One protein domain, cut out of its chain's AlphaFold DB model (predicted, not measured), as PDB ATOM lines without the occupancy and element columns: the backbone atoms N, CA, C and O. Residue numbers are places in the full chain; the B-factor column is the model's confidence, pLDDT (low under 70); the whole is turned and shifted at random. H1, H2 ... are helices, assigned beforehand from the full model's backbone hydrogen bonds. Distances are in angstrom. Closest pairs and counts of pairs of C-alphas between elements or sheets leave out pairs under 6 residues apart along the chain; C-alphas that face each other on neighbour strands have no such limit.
ATOM      1  N   VAL A 790      38.081  43.576 -46.411       89.23
ATOM      2  CA  VAL A 790      38.015  44.044 -45.019       89.23
ATOM      3  C   VAL A 790      37.097  43.146 -44.194       89.23
ATOM      4  O   VAL A 790      37.372  42.948 -43.009       89.23
ATOM      5  N   TYR A 791      36.064  42.560 -44.813       91.13
ATOM      6  CA  TYR A 791      35.152  41.642 -44.136       91.13
ATOM      7  C   TYR A 791      35.910  40.438 -43.553       91.13
ATOM      8  O   TYR A 791      35.957  40.281 -42.332       91.13
ATOM      9  N   ASN A 792      36.627  39.683 -44.394       87.84
ATOM     10  CA  ASN A 792      37.396  38.489 -44.010       87.84
ATOM     11  C   ASN A 792      38.418  38.777 -42.891       87.84
ATOM     12  O   ASN A 792      38.750  37.913 -42.079       87.84
ATOM     13  N   ILE A 793      38.933  40.009 -42.833       90.00
ATOM     14  CA  ILE A 793      39.876  40.466 -41.807       90.00
ATOM     15  C   ILE A 793      39.176  40.748 -40.479       90.00
ATOM     16  O   ILE A 793      39.712  40.384 -39.434       90.00
ATOM     17  N   ALA A 794      38.009  41.394 -40.496       94.10
ATOM     18  CA  ALA A 794      37.197  41.584 -39.296       94.10
ATOM     19  C   ALA A 794      36.692  40.240 -38.751       94.10
ATOM     20  O   ALA A 794      36.684  40.025 -37.540       94.10
ATOM     21  N   GLU A 795      36.349  39.319 -39.648       91.13
ATOM     22  CA  GLU A 795      35.938  37.956 -39.334       91.13
ATOM     23  C   GLU A 795      37.078  37.172 -38.667       91.13
ATOM     24  O   GLU A 795      36.949  36.726 -37.525       91.13
ATOM     25  N   THR A 796      38.250  37.129 -39.313       89.81
ATOM     26  CA  THR A 796      39.462  36.499 -38.767       89.81
ATOM     27  C   THR A 796      39.888  37.129 -37.439       89.81
ATOM     28  O   THR A 796      40.315  36.419 -36.527       89.81
ATOM     29  N   LEU A 797      39.766  38.453 -37.293       94.45
ATOM     30  CA  LEU A 797      40.044  39.165 -36.044       94.45
ATOM     31  C   LEU A 797      39.142  38.680 -34.912       94.45
ATOM     32  O   LEU A 797      39.650  38.354 -33.843       94.45
ATOM     33  N   MET A 798      37.829  38.632 -35.140       94.59
ATOM     34  CA  MET A 798      36.865  38.209 -34.125       94.59
ATOM     35  C   MET A 798      37.019  36.726 -33.773       94.59
ATOM     36  O   MET A 798      36.915  36.385 -32.596       94.59
ATOM     37  N   GLN A 799      37.357  35.877 -34.748       91.20
ATOM     38  CA  GLN A 799      37.683  34.469 -34.516       91.20
ATOM     39  C   GLN A 799      38.918  34.321 -33.612       91.20
ATOM     40  O   GLN A 799      38.815  33.787 -32.513       91.20
ATOM     41  N   ASN A 800      40.061  34.912 -33.989       90.70
ATOM     42  CA  ASN A 800      41.292  34.833 -33.187       90.70
ATOM     43  C   ASN A 800      41.148  35.507 -31.805       90.70
ATOM     44  O   ASN A 800      41.808  35.094 -30.855       90.70
ATOM     45  N   ILE A 801      40.294  36.530 -31.669       93.00
ATOM     46  CA  ILE A 801      39.932  37.141 -30.378       93.00
ATOM     47  C   ILE A 801      39.206  36.138 -29.474       93.00
ATOM     48  O   ILE A 801      39.519  36.057 -28.285       93.00
ATOM     49  N   TYR A 802      38.260  35.375 -30.023       91.59
ATOM     50  CA  TYR A 802      37.531  34.348 -29.283       91.59
ATOM     51  C   TYR A 802      38.440  33.166 -28.922       91.59
ATOM     52  O   TYR A 802      38.492  32.771 -27.759       91.59
ATOM     53  N   ASP A 803      39.226  32.661 -29.873       87.45
ATOM     54  CA  ASP A 803      40.090  31.493 -29.664       87.45
ATOM     55  C   ASP A 803      41.239  31.783 -28.685       87.45
ATOM     56  O   ASP A 803      41.537  30.966 -27.810       87.45
ATOM     57  N   ALA A 804      41.844  32.977 -28.748       88.56
ATOM     58  CA  ALA A 804      42.857  33.393 -27.778       88.56
ATOM     59  C   ALA A 804      42.276  33.565 -26.363       88.56
ATOM     60  O   ALA A 804      42.940  33.206 -25.391       88.56
ATOM     61  N   TYR A 805      41.034  34.049 -26.241       89.28
ATOM     62  CA  TYR A 805      40.320  34.100 -24.961       89.28
ATOM     63  C   TYR A 805      39.996  32.692 -24.424       89.28
ATOM     64  O   TYR A 805      40.177  32.442 -23.236       89.28
ATOM     65  N   GLN A 806      39.588  31.751 -25.285       86.54
ATOM     66  CA  GLN A 806      39.341  30.348 -24.905       86.54
ATOM     67  C   GLN A 806      40.622  29.594 -24.498       86.54
ATOM     68  O   GLN A 806      40.554  28.669 -23.686       86.54
ATOM     69  N   TYR A 807      41.792  29.980 -25.023       84.57
ATOM     70  CA  TYR A 807      43.087  29.483 -24.541       84.57
ATOM     71  C   TYR A 807      43.403  30.006 -23.128       84.57
ATOM     72  O   TYR A 807      43.648  29.206 -22.221       84.57
ATOM     73  N   ASP A 808      43.400  31.330 -22.936       85.12
ATOM     74  CA  ASP A 808      43.619  31.981 -21.639       85.12
ATOM     75  C   ASP A 808      43.075  33.421 -21.671       85.12
ATOM     76  O   ASP A 808      43.546  34.254 -22.449       85.12
ATOM     77  N   ASN A 809      42.117  33.733 -20.790       88.84
ATOM     78  CA  ASN A 809      41.463  35.042 -20.692       88.84
ATOM     79  C   ASN A 809      42.451  36.228 -20.654       88.84
ATOM     80  O   ASN A 809      42.138  37.298 -21.175       88.84
ATOM     81  N   ASP A 810      43.646  36.058 -20.077       91.04
ATOM     82  CA  ASP A 810      44.664  37.116 -19.987       91.04
ATOM     83  C   ASP A 810      45.242  37.531 -21.363       91.04
ATOM     84  O   ASP A 810      45.970  38.527 -21.452       91.04
ATOM     85  N   TYR A 811      44.962  36.806 -22.453       91.38
ATOM     86  CA  TYR A 811      45.384  37.179 -23.811       91.38
ATOM     87  C   TYR A 811      44.541  38.305 -24.430       91.38
ATOM     88  O   TYR A 811      45.037  38.976 -25.344       91.38
ATOM     89  N   VAL A 812      43.304  38.518 -23.961       92.61
ATOM     90  CA  VAL A 812      42.303  39.397 -24.594       92.61
ATOM     91  C   VAL A 812      41.415  40.082 -23.546       92.61
ATOM     92  O   VAL A 812      40.684  39.428 -22.806       92.61
ATOM     93  N   ASP A 813      41.383  41.418 -23.554       91.46
ATOM     94  CA  ASP A 813      40.463  42.234 -22.739       91.46
ATOM     95  C   ASP A 813      39.003  42.162 -23.254       91.46
ATOM     96  O   ASP A 813      38.454  43.102 -23.837       91.46
ATOM     97  N   LEU A 814      38.361  41.005 -23.060       91.03
ATOM     98  CA  LEU A 814      37.005  40.734 -23.548       91.03
ATOM     99  C   LEU A 814      35.964  41.676 -22.924       91.03
ATOM    100  O   LEU A 814      35.014  42.081 -23.594       91.03
ATOM    101  N   GLN A 815      36.161  42.086 -21.665       91.62
ATOM    102  CA  GLN A 815      35.267  43.027 -20.982       91.62
ATOM    103  C   GLN A 815      35.229  44.382 -21.694       91.62
ATOM    104  O   GLN A 815      34.153  44.952 -21.884       91.62
ATOM    105  N   LYS A 816      36.382  44.894 -22.140       93.45
ATOM    106  CA  LYS A 816      36.461  46.145 -22.899       93.45
ATOM    107  C   LYS A 816      35.869  46.021 -24.302       93.45
ATOM    108  O   LYS A 816      35.248  46.978 -24.764       93.45
ATOM    109  N   ILE A 817      35.990  44.860 -24.951       94.39
ATOM    110  CA  ILE A 817      35.337  44.575 -26.242       94.39
ATOM    111  C   ILE A 817      33.808  44.592 -26.082       94.39
ATOM    112  O   ILE A 817      33.132  45.350 -26.782       94.39
ATOM    113  N   ILE A 818      33.268  43.846 -25.110       94.20
ATOM    114  CA  ILE A 818      31.826  43.802 -24.811       94.20
ATOM    115  C   ILE A 818      31.317  45.198 -24.423       94.20
ATOM    116  O   ILE A 818      30.327  45.663 -24.980       94.20
ATOM    117  N   LYS A 819      32.022  45.930 -23.547       94.52
ATOM    118  CA  LYS A 819      31.648  47.302 -23.152       94.52
ATOM    119  C   LYS A 819      31.664  48.288 -24.328       94.52
ATOM    120  O   LYS A 819      30.856  49.212 -24.351       94.52
ATOM    121  N   ARG A 820      32.570  48.113 -25.298       94.86
ATOM    122  CA  ARG A 820      32.676  48.975 -26.485       94.86
ATOM    123  C   ARG A 820      31.542  48.738 -27.479       94.86
ATOM    124  O   ARG A 820      30.944  49.699 -27.966       94.86
ATOM    125  N   TYR A 821      31.261  47.477 -27.797       95.22
ATOM    126  CA  TYR A 821      30.269  47.139 -28.815       95.22
ATOM    127  C   TYR A 821      28.860  46.954 -28.257       95.22
ATOM    128  O   TYR A 821      27.915  47.144 -29.009       95.22
ATOM    129  N   GLN A 822      28.696  46.742 -26.948       94.25
ATOM    130  CA  GLN A 822      27.417  46.413 -26.292       94.25
ATOM    131  C   GLN A 822      26.784  45.123 -26.853       94.25
ATOM    132  O   GLN A 822      25.571  44.949 -26.820       94.25
ATOM    133  N   ILE A 823      27.635  44.219 -27.348       93.86
ATOM    134  CA  ILE A 823      27.290  42.910 -27.904       93.86
ATOM    135  C   ILE A 823      28.000  41.853 -27.062       93.86
ATOM    136  O   ILE A 823      29.205  41.973 -26.815       93.86
ATOM    137  N   ASN A 824      27.275  40.823 -26.631       92.67
ATOM    138  CA  ASN A 824      27.859  39.676 -25.946       92.67
ATOM    139  C   ASN A 824      28.193  38.568 -26.960       92.67
ATOM    140  O   ASN A 824      27.424  38.295 -27.880       92.67
ATOM    141  N   PHE A 825      29.321  37.882 -26.779       91.23
ATOM    142  CA  PHE A 825      29.724  36.772 -27.652       91.23
ATOM    143  C   PHE A 825      28.713  35.613 -27.586       91.23
ATOM    144  O   PHE A 825      28.441  34.977 -28.601       91.23
ATOM    145  N   ASN A 826      28.066  35.423 -26.431       89.93
ATOM    146  CA  ASN A 826      27.001  34.435 -26.224       89.93
ATOM    147  C   ASN A 826      25.699  34.744 -26.996       89.93
ATOM    148  O   ASN A 826      24.814  33.897 -27.049       89.93
ATOM    149  N   GLU A 827      25.556  35.943 -27.570       89.80
ATOM    150  CA  GLU A 827      24.428  36.323 -28.439       89.80
ATOM    151  C   GLU A 827      24.736  36.066 -29.925       89.80
ATOM    152  O   GLU A 827      23.858  36.200 -30.772       89.80
ATOM    153  N   CYS A 828      25.988  35.732 -30.248       92.30
ATOM    154  CA  CYS A 828      26.520  35.636 -31.606       92.30
ATOM    155  C   CYS A 828      26.896  34.185 -31.932       92.30
ATOM    156  O   CYS A 828      28.017  33.906 -32.359       92.30
ATOM    157  N   LEU A 829      25.986  33.250 -31.655       91.76
ATOM    158  CA  LEU A 829      26.198  31.815 -31.845       91.76
ATOM    159  C   LEU A 829      25.572  31.336 -33.162       91.76
ATOM    160  O   LEU A 829      24.518  31.822 -33.564       91.76
ATOM    161  N   ASN A 830      26.203  30.361 -33.816       88.83
ATOM    162  CA  ASN A 830      25.614  29.644 -34.945       88.83
ATOM    163  C   ASN A 830      24.621  28.556 -34.473       88.83
ATOM    164  O   ASN A 830      24.457  28.304 -33.278       88.83
ATOM    165  N   SER A 831      24.005  27.847 -35.421       85.72
ATOM    166  CA  SER A 831      23.076  26.732 -35.163       85.72
ATOM    167  C   SER A 831      23.673  25.545 -34.387       85.72
ATOM    168  O   SER A 831      22.924  24.717 -33.878       85.72
ATOM    169  N   GLN A 832      25.001  25.460 -34.262       86.10
ATOM    170  CA  GLN A 832      25.706  24.446 -33.466       86.10
ATOM    171  C   GLN A 832      26.014  24.924 -32.033       86.10
ATOM    172  O   GLN A 832      26.599  24.176 -31.254       86.10
ATOM    173  N   GLY A 833      25.667  26.169 -31.680       83.23
ATOM    174  CA  GLY A 833      26.010  26.791 -30.396       83.23
ATOM    175  C   GLY A 833      27.448  27.320 -30.305       83.23
ATOM    176  O   GLY A 833      27.863  27.759 -29.236       83.23
ATOM    177  N   ASN A 834      28.206  27.306 -31.406       86.89
ATOM    178  CA  ASN A 834      29.566  27.843 -31.472       86.89
ATOM    179  C   ASN A 834      29.538  29.342 -31.800       86.89
ATOM    180  O   ASN A 834      28.682  29.790 -32.563       86.89
ATOM    181  N   PHE A 835      30.489  30.119 -31.268       91.34
ATOM    182  CA  PHE A 835      30.628  31.535 -31.627       91.34
ATOM    183  C   PHE A 835      30.833  31.709 -33.137       91.34
ATOM    184  O   PHE A 835      31.563  30.950 -33.772       91.34
ATOM    185  N   SER A 836      30.182  32.722 -33.701       92.52
ATOM    186  CA  SER A 836      30.201  33.038 -35.120       92.52
ATOM    187  C   SER A 836      30.571  34.511 -35.335       92.52
ATOM    188  O   SER A 836      29.748  35.400 -35.088       92.52
ATOM    189  N   PRO A 837      31.787  34.786 -35.840       92.22
ATOM    190  CA  PRO A 837      32.217  36.121 -36.249       92.22
ATOM    191  C   PRO A 837      31.225  36.840 -37.177       92.22
ATOM    192  O   PRO A 837      30.926  38.009 -36.943       92.22
ATOM    193  N   TYR A 838      30.652  36.133 -38.159       93.41
ATOM    194  CA  TYR A 838      29.597  36.628 -39.056       93.41
ATOM    195  C   TYR A 838      28.404  37.217 -38.285       93.41
ATOM    196  O   TYR A 838      28.046  38.376 -38.497       93.41
ATOM    197  N   HIS A 839      27.850  36.478 -37.314       95.32
ATOM    198  CA  HIS A 839      26.726  36.956 -36.497       95.32
ATOM    199  C   HIS A 839      27.110  38.186 -35.653       95.32
ATOM    200  O   HIS A 839      26.305  39.105 -35.504       95.32
ATOM    201  N   PHE A 840      28.349  38.251 -35.149       96.51
ATOM    202  CA  PHE A 840      28.850  39.424 -34.422       96.51
ATOM    203  C   PHE A 840      28.974  40.658 -35.332       96.51
ATOM    204  O   PHE A 840      28.569  41.755 -34.944       96.51
ATOM    205  N   ILE A 841      29.507  40.495 -36.549       95.99
ATOM    206  CA  ILE A 841      29.657  41.585 -37.526       95.99
ATOM    207  C   ILE A 841      28.283  42.069 -37.999       95.99
ATOM    208  O   ILE A 841      28.051  43.276 -38.021       95.99
ATOM    209  N   GLN A 842      27.353  41.160 -38.306       95.00
ATOM    210  CA  GLN A 842      25.981  41.515 -38.683       95.00
ATOM    211  C   GLN A 842      25.238  42.240 -37.560       95.00
ATOM    212  O   GLN A 842      24.592  43.256 -37.818       95.00
ATOM    213  N   LYS A 843      25.365  41.780 -36.308       95.33
ATOM    214  CA  LYS A 843      24.769  42.481 -35.167       95.33
ATOM    215  C   LYS A 843      25.381  43.872 -34.983       95.33
ATOM    216  O   LYS A 843      24.643  44.833 -34.807       95.33
ATOM    217  N   LEU A 844      26.700  44.022 -35.118       96.37
ATOM    218  CA  LEU A 844      27.348  45.339 -35.073       96.37
ATOM    219  C   LEU A 844      26.895  46.258 -36.221       96.37
ATOM    220  O   LEU A 844      26.694  47.453 -35.998       96.37
ATOM    221  N   ALA A 845      26.703  45.710 -37.423       96.43
ATOM    222  CA  ALA A 845      26.199  46.446 -38.577       96.43
ATOM    223  C   ALA A 845      24.777  46.966 -38.336       96.43
ATOM    224  O   ALA A 845      24.514  48.156 -38.522       96.43
ATOM    225  N   ARG A 846      23.885  46.096 -37.850       94.37
ATOM    226  CA  ARG A 846      22.509  46.434 -37.467       94.37
ATOM    227  C   ARG A 846      22.457  47.476 -36.355       94.37
ATOM    228  O   ARG A 846      21.798  48.499 -36.506       94.37
ATOM    229  N   ASP A 847      23.167  47.228 -35.261       93.70
ATOM    230  CA  ASP A 847      23.044  48.020 -34.038       93.70
ATOM    231  C   ASP A 847      23.753  49.384 -34.148       93.70
ATOM    232  O   ASP A 847      23.389  50.311 -33.422       93.70
ATOM    233  N   LYS A 848      24.794  49.522 -34.998       92.69
ATOM    234  CA  LYS A 848      25.686  50.710 -35.009       92.69
ATOM    235  C   LYS A 848      26.197  51.191 -36.371       92.69
ATOM    236  O   LYS A 848      26.943  52.172 -36.391       92.69
ATOM    237  N   CYS A 849      25.869  50.541 -37.490       90.98
ATOM    238  CA  CYS A 849      26.372  50.931 -38.819       90.98
ATOM    239  C   CYS A 849      25.293  50.915 -39.918       90.98
ATOM    240  O   CYS A 849      25.616  50.695 -41.077       90.98
ATOM    241  N   HIS A 850      24.020  51.150 -39.578       91.87
ATOM    242  CA  HIS A 850      22.911  51.236 -40.548       91.87
ATOM    243  C   HIS A 850      22.765  49.991 -41.458       91.87
ATOM    244  O   HIS A 850      22.442  50.110 -42.635       91.87
ATOM    245  N   ASN A 851      23.006  48.795 -40.906       91.20
ATOM    246  CA  ASN A 851      23.108  47.502 -41.607       91.20
ATOM    247  C   ASN A 851      24.310  47.350 -42.573       91.20
ATOM    248  O   ASN A 851      24.447  46.298 -43.196       91.20
ATOM    249  N   ASP A 852      25.228  48.317 -42.663       94.18
ATOM    250  CA  ASP A 852      26.436  48.201 -43.487       94.18
ATOM    251  C   ASP A 852      27.504  47.312 -42.812       94.18
ATOM    252  O   ASP A 852      28.219  47.705 -41.880       94.18
ATOM    253  N   ILE A 853      27.614  46.084 -43.327       93.94
ATOM    254  CA  ILE A 853      28.587  45.058 -42.927       93.94
ATOM    255  C   ILE A 853      30.037  45.517 -43.161       93.94
ATOM    256  O   ILE A 853      30.916  45.223 -42.346       93.94
ATOM    257  N   ASN A 854      30.307  46.278 -44.227       93.43
ATOM    258  CA  ASN A 854      31.648  46.771 -44.544       93.43
ATOM    259  C   ASN A 854      32.070  47.901 -43.602       93.43
ATOM    260  O   ASN A 854      33.227  47.937 -43.178       93.43
ATOM    261  N   GLN A 855      31.147  48.778 -43.199       95.47
ATOM    262  CA  GLN A 855      31.401  49.761 -42.142       95.47
ATOM    263  C   GLN A 855      31.641  49.092 -40.784       95.47
ATOM    264  O   GLN A 855      32.594  49.465 -40.094       95.47
ATOM    265  N   ALA A 856      30.865  48.065 -40.420       97.01
ATOM    266  CA  ALA A 856      31.098  47.289 -39.199       97.01
ATOM    267  C   ALA A 856      32.476  46.595 -39.206       97.01
ATOM    268  O   ALA A 856      33.231  46.689 -38.231       97.01
ATOM    269  N   ALA A 857      32.856  45.975 -40.327       95.82
ATOM    270  CA  ALA A 857      34.165  45.356 -40.514       95.82
ATOM    271  C   ALA A 857      35.312  46.386 -40.454       95.82
ATOM    272  O   ALA A 857      36.257  46.233 -39.673       95.82
ATOM    273  N   MET A 858      35.205  47.495 -41.197       95.08
ATOM    274  CA  MET A 858      36.147  48.622 -41.136       95.08
ATOM    275  C   MET A 858      36.289  49.172 -39.717       95.08
ATOM    276  O   MET A 858      37.401  49.516 -39.298       95.08
ATOM    277  N   ARG A 859      35.189  49.241 -38.957       96.13
ATOM    278  CA  ARG A 859      35.192  49.710 -37.572       96.13
ATOM    279  C   ARG A 859      35.965  48.765 -36.659       96.13
ATOM    280  O   ARG A 859      36.857  49.236 -35.954       96.13
ATOM    281  N   LEU A 860      35.695  47.460 -36.724       96.79
ATOM    282  CA  LEU A 860      36.397  46.427 -35.952       96.79
ATOM    283  C   LEU A 860      37.912  46.471 -36.184       96.79
ATOM    284  O   LEU A 860      38.696  46.571 -35.235       96.79
ATOM    285  N   VAL A 861      38.325  46.488 -37.453       94.98
ATOM    286  CA  VAL A 861      39.739  46.513 -37.860       94.98
ATOM    287  C   VAL A 861      40.421  47.824 -37.456       94.98
ATOM    288  O   VAL A 861      41.561  47.818 -36.981       94.98
ATOM    289  N   THR A 862      39.730  48.959 -37.583       94.99
ATOM    290  CA  THR A 862      40.243  50.273 -37.157       94.99
ATOM    291  C   THR A 862      40.409  50.351 -35.640       94.99
ATOM    292  O   THR A 862      41.433  50.843 -35.158       94.99
ATOM    293  N   ASP A 863      39.440  49.845 -34.882       96.12
ATOM    294  CA  ASP A 863      39.444  49.870 -33.420       96.12
ATOM    295  C   ASP A 863      40.521  48.943 -32.832       96.12
ATOM    296  O   ASP A 863      41.191  49.318 -31.865       96.12
ATOM    297  N   PHE A 864      40.773  47.788 -33.458       95.24
ATOM    298  CA  PHE A 864      41.929  46.937 -33.164       95.24
ATOM    299  C   PHE A 864      43.254  47.662 -33.445       95.24
ATOM    300  O   PHE A 864      44.081  47.823 -32.543       95.24
ATOM    301  N   ARG A 865      43.446  48.198 -34.661       92.93
ATOM    302  CA  ARG A 865      44.684  48.908 -35.049       92.93
ATOM    303  C   ARG A 865      44.991  50.093 -34.127       92.93
ATOM    304  O   ARG A 865      46.156  50.307 -33.769       92.93
ATOM    305  N   LYS A 866      43.963  50.821 -33.678       92.13
ATOM    306  CA  LYS A 866      44.061  51.940 -32.720       92.13
ATOM    307  C   LYS A 866      44.198  51.514 -31.244       92.13
ATOM    308  O   LYS A 866      44.307  52.387 -30.390       92.13
ATOM    309  N   ASN A 867      44.267  50.214 -30.931       92.98
ATOM    310  CA  ASN A 867      44.338  49.657 -29.564       92.98
ATOM    311  C   ASN A 867      43.107  49.991 -28.683       92.98
ATOM    312  O   ASN A 867      43.151  49.947 -27.450       92.98
ATOM    313  N   TYR A 868      41.970  50.318 -29.304       94.79
ATOM    314  CA  TYR A 868      40.734  50.617 -28.583       94.79
ATOM    315  C   TYR A 868      40.081  49.364 -27.993       94.79
ATOM    316  O   TYR A 868      39.382  49.484 -26.990       94.79
ATOM    317  N   LEU A 869      40.369  48.175 -28.535       93.60
ATOM    318  CA  LEU A 869      39.938  46.893 -27.958       93.60
ATOM    319  C   LEU A 869      40.682  46.528 -26.663       93.60
ATOM    320  O   LEU A 869      40.194  45.704 -25.905       93.60
ATOM    321  N   GLY A 870      41.813  47.180 -26.366       92.76
ATOM    322  CA  GLY A 870      42.680  46.799 -25.248       92.76
ATOM    323  C   GLY A 870      43.784  45.840 -25.665       92.76
ATOM    324  O   GLY A 870      43.953  45.536 -26.849       92.76
ATOM    325  N   ARG A 871      44.573  45.408 -24.674       93.51
ATOM    326  CA  ARG A 871      45.728  44.556 -24.942       93.51
ATOM    327  C   ARG A 871      45.267  43.204 -25.467       93.51
ATOM    328  O   ARG A 871      44.423  42.558 -24.855       93.51
ATOM    329  N   THR A 872      45.813  42.822 -26.612       93.87
ATOM    330  CA  THR A 872      45.397  41.643 -27.373       93.87
ATOM    331  C   THR A 872      46.608  40.997 -28.034       93.87
ATOM    332  O   THR A 872      47.434  41.680 -28.638       93.87
ATOM    333  N   THR A 873      46.716  39.672 -27.937       93.62
ATOM    334  CA  THR A 873      47.666  38.876 -28.728       93.62
ATOM    335  C   THR A 873      46.896  37.761 -29.420       93.62
ATOM    336  O   THR A 873      46.245  36.965 -28.755       93.62
ATOM    337  N   LEU A 874      46.963  37.711 -30.752       91.30
ATOM    338  CA  LEU A 874      46.109  36.852 -31.586       91.30
ATOM    339  C   LEU A 874      46.687  35.448 -31.821       91.30
ATOM    340  O   LEU A 874      46.058  34.620 -32.465       91.30
ATOM    341  N   ASN A 875      47.891  35.161 -31.321       86.55
ATOM    342  CA  ASN A 875      48.457  33.812 -31.321       86.55
ATOM    343  C   ASN A 875      48.884  33.429 -29.903       86.55
ATOM    344  O   ASN A 875      49.430  34.263 -29.178       86.55
ATOM    345  N   TYR A 876      48.741  32.154 -29.553       83.27
ATOM    346  CA  TYR A 876      49.190  31.552 -28.295       83.27
ATOM    347  C   TYR A 876      50.078  30.323 -28.570       83.27
ATOM    348  O   TYR A 876      49.898  29.645 -29.586       83.27
ATOM    349  N   PRO A 877      51.073  30.022 -27.716       76.66
ATOM    350  CA  PRO A 877      51.952  28.881 -27.917       76.66
ATOM    351  C   PRO A 877      51.292  27.606 -27.368       76.66
ATOM    352  O   PRO A 877      51.249  27.395 -26.158       76.66
ATOM    353  N   LEU A 878      50.842  26.721 -28.267       61.82
ATOM    354  CA  LEU A 878      50.122  25.467 -27.961       61.82
ATOM    355  C   LEU A 878      50.747  24.618 -26.827       61.82
ATOM    356  O   LEU A 878      50.043  23.925 -26.101       61.82
ATOM    357  N   TYR A 879      52.068  24.702 -26.650       54.91
ATOM    358  CA  TYR A 879      52.868  23.904 -25.715       54.91
ATOM    359  C   TYR A 879      52.852  24.369 -24.241       54.91
ATOM    360  O   TYR A 879      53.612  23.821 -23.444       54.91
ATOM    361  N   PHE A 880      52.054  25.378 -23.860       48.05
ATOM    362  CA  PHE A 880      52.054  25.946 -22.494       48.05
ATOM    363  C   PHE A 880      50.744  25.812 -21.702       48.05
ATOM    364  O   PHE A 880      50.688  26.245 -20.547       48.05
ATOM    365  N   ASN A 881      49.712  25.155 -22.243       38.18
ATOM    366  CA  ASN A 881      48.480  24.925 -21.489       38.18
ATOM    367  C   ASN A 881      48.739  23.999 -20.281       38.18
ATOM    368  O   ASN A 881      48.985  22.801 -20.422       38.18
ATOM    369  N   LYS A 882      48.628  24.548 -19.064       37.43
ATOM    370  CA  LYS A 882      48.862  23.816 -17.803       37.43
ATOM    371  C   LYS A 882      47.943  22.602 -17.599       37.43
ATOM    372  O   LYS A 882      48.242  21.784 -16.736       37.43
ATOM    373  N   LYS A 883      46.844  22.476 -18.354       34.78
ATOM    374  CA  LYS A 883      45.929  21.322 -18.291       34.78
ATOM    375  C   LYS A 883      46.392  20.120 -19.123       34.78
ATOM    376  O   LYS A 883      45.959  19.017 -18.821       34.78
ATOM    377  N   SER A 884      47.246  20.303 -20.135       33.21
ATOM    378  CA  SER A 884      47.695  19.218 -21.029       33.21
ATOM    379  C   SER A 884      49.066  18.634 -20.675       33.21
ATOM    380  O   SER A 884      49.524  17.718 -21.351       33.21
ATOM    381  N   ILE A 885      49.734  19.142 -19.632       32.03
ATOM    382  CA  ILE A 885      51.038  18.639 -19.168       32.03
ATOM    383  C   ILE A 885      50.870  17.888 -17.840       32.03
ATOM    384  O   ILE A 885      51.313  18.329 -16.778       32.03
ATOM    385  N   THR A 886      50.241  16.715 -17.899       29.92
ATOM    386  CA  THR A 886      50.289  15.705 -16.832       29.92
ATOM    387  C   THR A 886      51.680  15.065 -16.794       29.92
ATOM    388  O   THR A 886      51.909  13.975 -17.318       29.92
ATOM    389  N   LEU A 887      52.642  15.752 -16.166       33.09
ATOM    390  CA  LEU A 887      53.954  15.171 -15.868       33.09
ATOM    391  C   LEU A 887      53.765  13.867 -15.080       33.09
ATOM    392  O   LEU A 887      53.175  13.877 -13.996       33.09
ATOM    393  N   LYS A 888      54.310  12.753 -15.588       32.29
ATOM    394  CA  LYS A 888      54.415  11.495 -14.835       32.29
ATOM    395  C   LYS A 888      55.340  11.710 -13.633       32.29
ATOM    396  O   LYS A 888      56.552  11.545 -13.745       32.29
ATOM    397  N   GLN A 889      54.777  12.067 -12.478       38.05
ATOM    398  CA  GLN A 889      55.515  12.023 -11.218       38.05
ATOM    399  C   GLN A 889      55.938  10.577 -10.947       38.05
ATOM    400  O   GLN A 889      55.107   9.670 -10.879       38.05
ATOM    401  N   TYR A 890      57.243  10.362 -10.800       36.54
ATOM    402  CA  TYR A 890      57.776   9.072 -10.381       36.54
ATOM    403  C   TYR A 890      57.316   8.801  -8.942       36.54
ATOM    404  O   TYR A 890      57.440   9.687  -8.096       36.54
ATOM    405  N   LYS A 891      56.815   7.592  -8.639       40.54
ATOM    406  CA  LYS A 891      56.184   7.260  -7.336       40.54
ATOM    407  C   LYS A 891      57.066   7.495  -6.095       40.54
ATOM    408  O   LYS A 891      56.545   7.498  -4.985       40.54
ATOM    409  N   HIS A 892      58.369   7.703  -6.279       42.36
ATOM    410  CA  HIS A 892      59.354   7.916  -5.214       42.36
ATOM    411  C   HIS A 892      59.969   9.331  -5.204       42.36
ATOM    412  O   HIS A 892      60.900   9.583  -4.445       42.36
ATOM    413  N   PHE A 893      59.486  10.266  -6.034       45.47
ATOM    414  CA  PHE A 893      60.040  11.622  -6.095       45.47
ATOM    415  C   PHE A 893      59.412  12.545  -5.038       45.47
ATOM    416  O   PHE A 893      58.290  13.026  -5.202       45.47
ATOM    417  N   GLN A 894      60.148  12.825  -3.959       44.46
ATOM    418  CA  GLN A 894      59.784  13.873  -3.000       44.46
ATOM    419  C   GLN A 894      60.274  15.242  -3.491       44.46
ATOM    420  O   GLN A 894      61.478  15.490  -3.532       44.46
ATOM    421  N   ASN A 895      59.343  16.150  -3.802       45.01
ATOM    422  CA  ASN A 895      59.666  17.549  -4.099       45.01
ATOM    423  C   ASN A 895      60.352  18.210  -2.892       45.01
ATOM    424  O   ASN A 895      59.771  18.296  -1.804       45.01
ATOM    425  N   GLN A 896      61.546  18.760  -3.091       40.38
ATOM    426  CA  GLN A 896      62.231  19.575  -2.093       40.38
ATOM    427  C   GLN A 896      61.686  21.014  -2.090       40.38
ATOM    428  O   GLN A 896      61.103  21.503  -3.061       40.38
ATOM    429  N   LYS A 897      61.893  21.753  -0.988       39.40
ATOM    430  CA  LYS A 897      61.433  23.156  -0.856       39.40
ATOM    431  C   LYS A 897      62.079  24.118  -1.876       39.40
ATOM    432  O   LYS A 897      61.568  25.224  -2.062       39.40
ATOM    433  N   SER A 898      63.158  23.691  -2.533       35.73
ATOM    434  CA  SER A 898      63.824  24.336  -3.672       35.73
ATOM    435  C   SER A 898      63.010  24.335  -4.967       35.73
ATOM    436  O   SER A 898      63.161  25.246  -5.779       35.73
ATOM    437  N   ASP A 899      62.123  23.360  -5.171       39.76
ATOM    438  CA  ASP A 899      61.690  22.937  -6.515       39.76
ATOM    439  C   ASP A 899      60.572  23.815  -7.110       39.76
ATOM    440  O   ASP A 899      59.872  23.435  -8.048       39.76
TER     441      ASP A 899
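AT A GLANCE: This is residues 790 to 899 of the 904 residues of a protein of Plasmodium falciparum (isolate 3D7) (UniProt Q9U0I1). Three helices, H1, H3 and H4, pack together in a triangle at steep angles, with H2 close by, in a small body from which the last part of a long stretch with no named element, residues 882 to 899, runs away as a free tail. Residues 882 to 899 of the tail stick out and make much of the length. The printed part has 110 residues, with four named helices in the order H1, H2, H3, H4 and no named strand; the class is all helix, though only 51 residues are in named elements. The whole is loose, with a radius of gyration of the C-alphas of 18.8 A and spans of 67 by 33 by 22 A.

IN THESE COORDINATES: H1, residues 790 to 807, begins at C-alpha 790 (38.015, 44.044, -45.019) and is 25.6 A long. H2 is residues 814 to 821, 10.7 A. H3 is residues 837 to 848, 16.0 A. H4, residues 853 to 865, is 18.3 A long and ends at C-alpha 865 (44.684, 48.908, -35.049).

HOW THE PARTS SIT: H1 touches H4 with residues 790 to 797 alone, at a steep tilt of 54 degrees; the closest C-alphas, of Ala 794 and Ala 857, are 5.0 A apart. H1 touches H3 at 66 degrees, a steep tilt, closest at the C-alphas of Glu 795 and Pro 837, 5.2 A. H3 and H4 touch about perpendicular, at 80 degrees, closest at the C-alphas of Ala 845 and Ala 856, 5.0 A. H2 is close to but not clearly touching H1 and H3, with closest C-alphas Tyr 805 and Leu 814 at 7.5 A, and Tyr 821 and Leu 844 at 7.1 A. H2 and H4 are near each other. In H1, H2, H3 and H4 every O i to N i+4 pair is within hydrogen-bond range.

THE WHOLE: The C-alphas of His 850 and His 892, the two farthest apart, are 66.7 A apart. The printed part has no cut. The link from H2 to H3 is long, 15 residues. Residues 878 to 899 have pLDDT under 70.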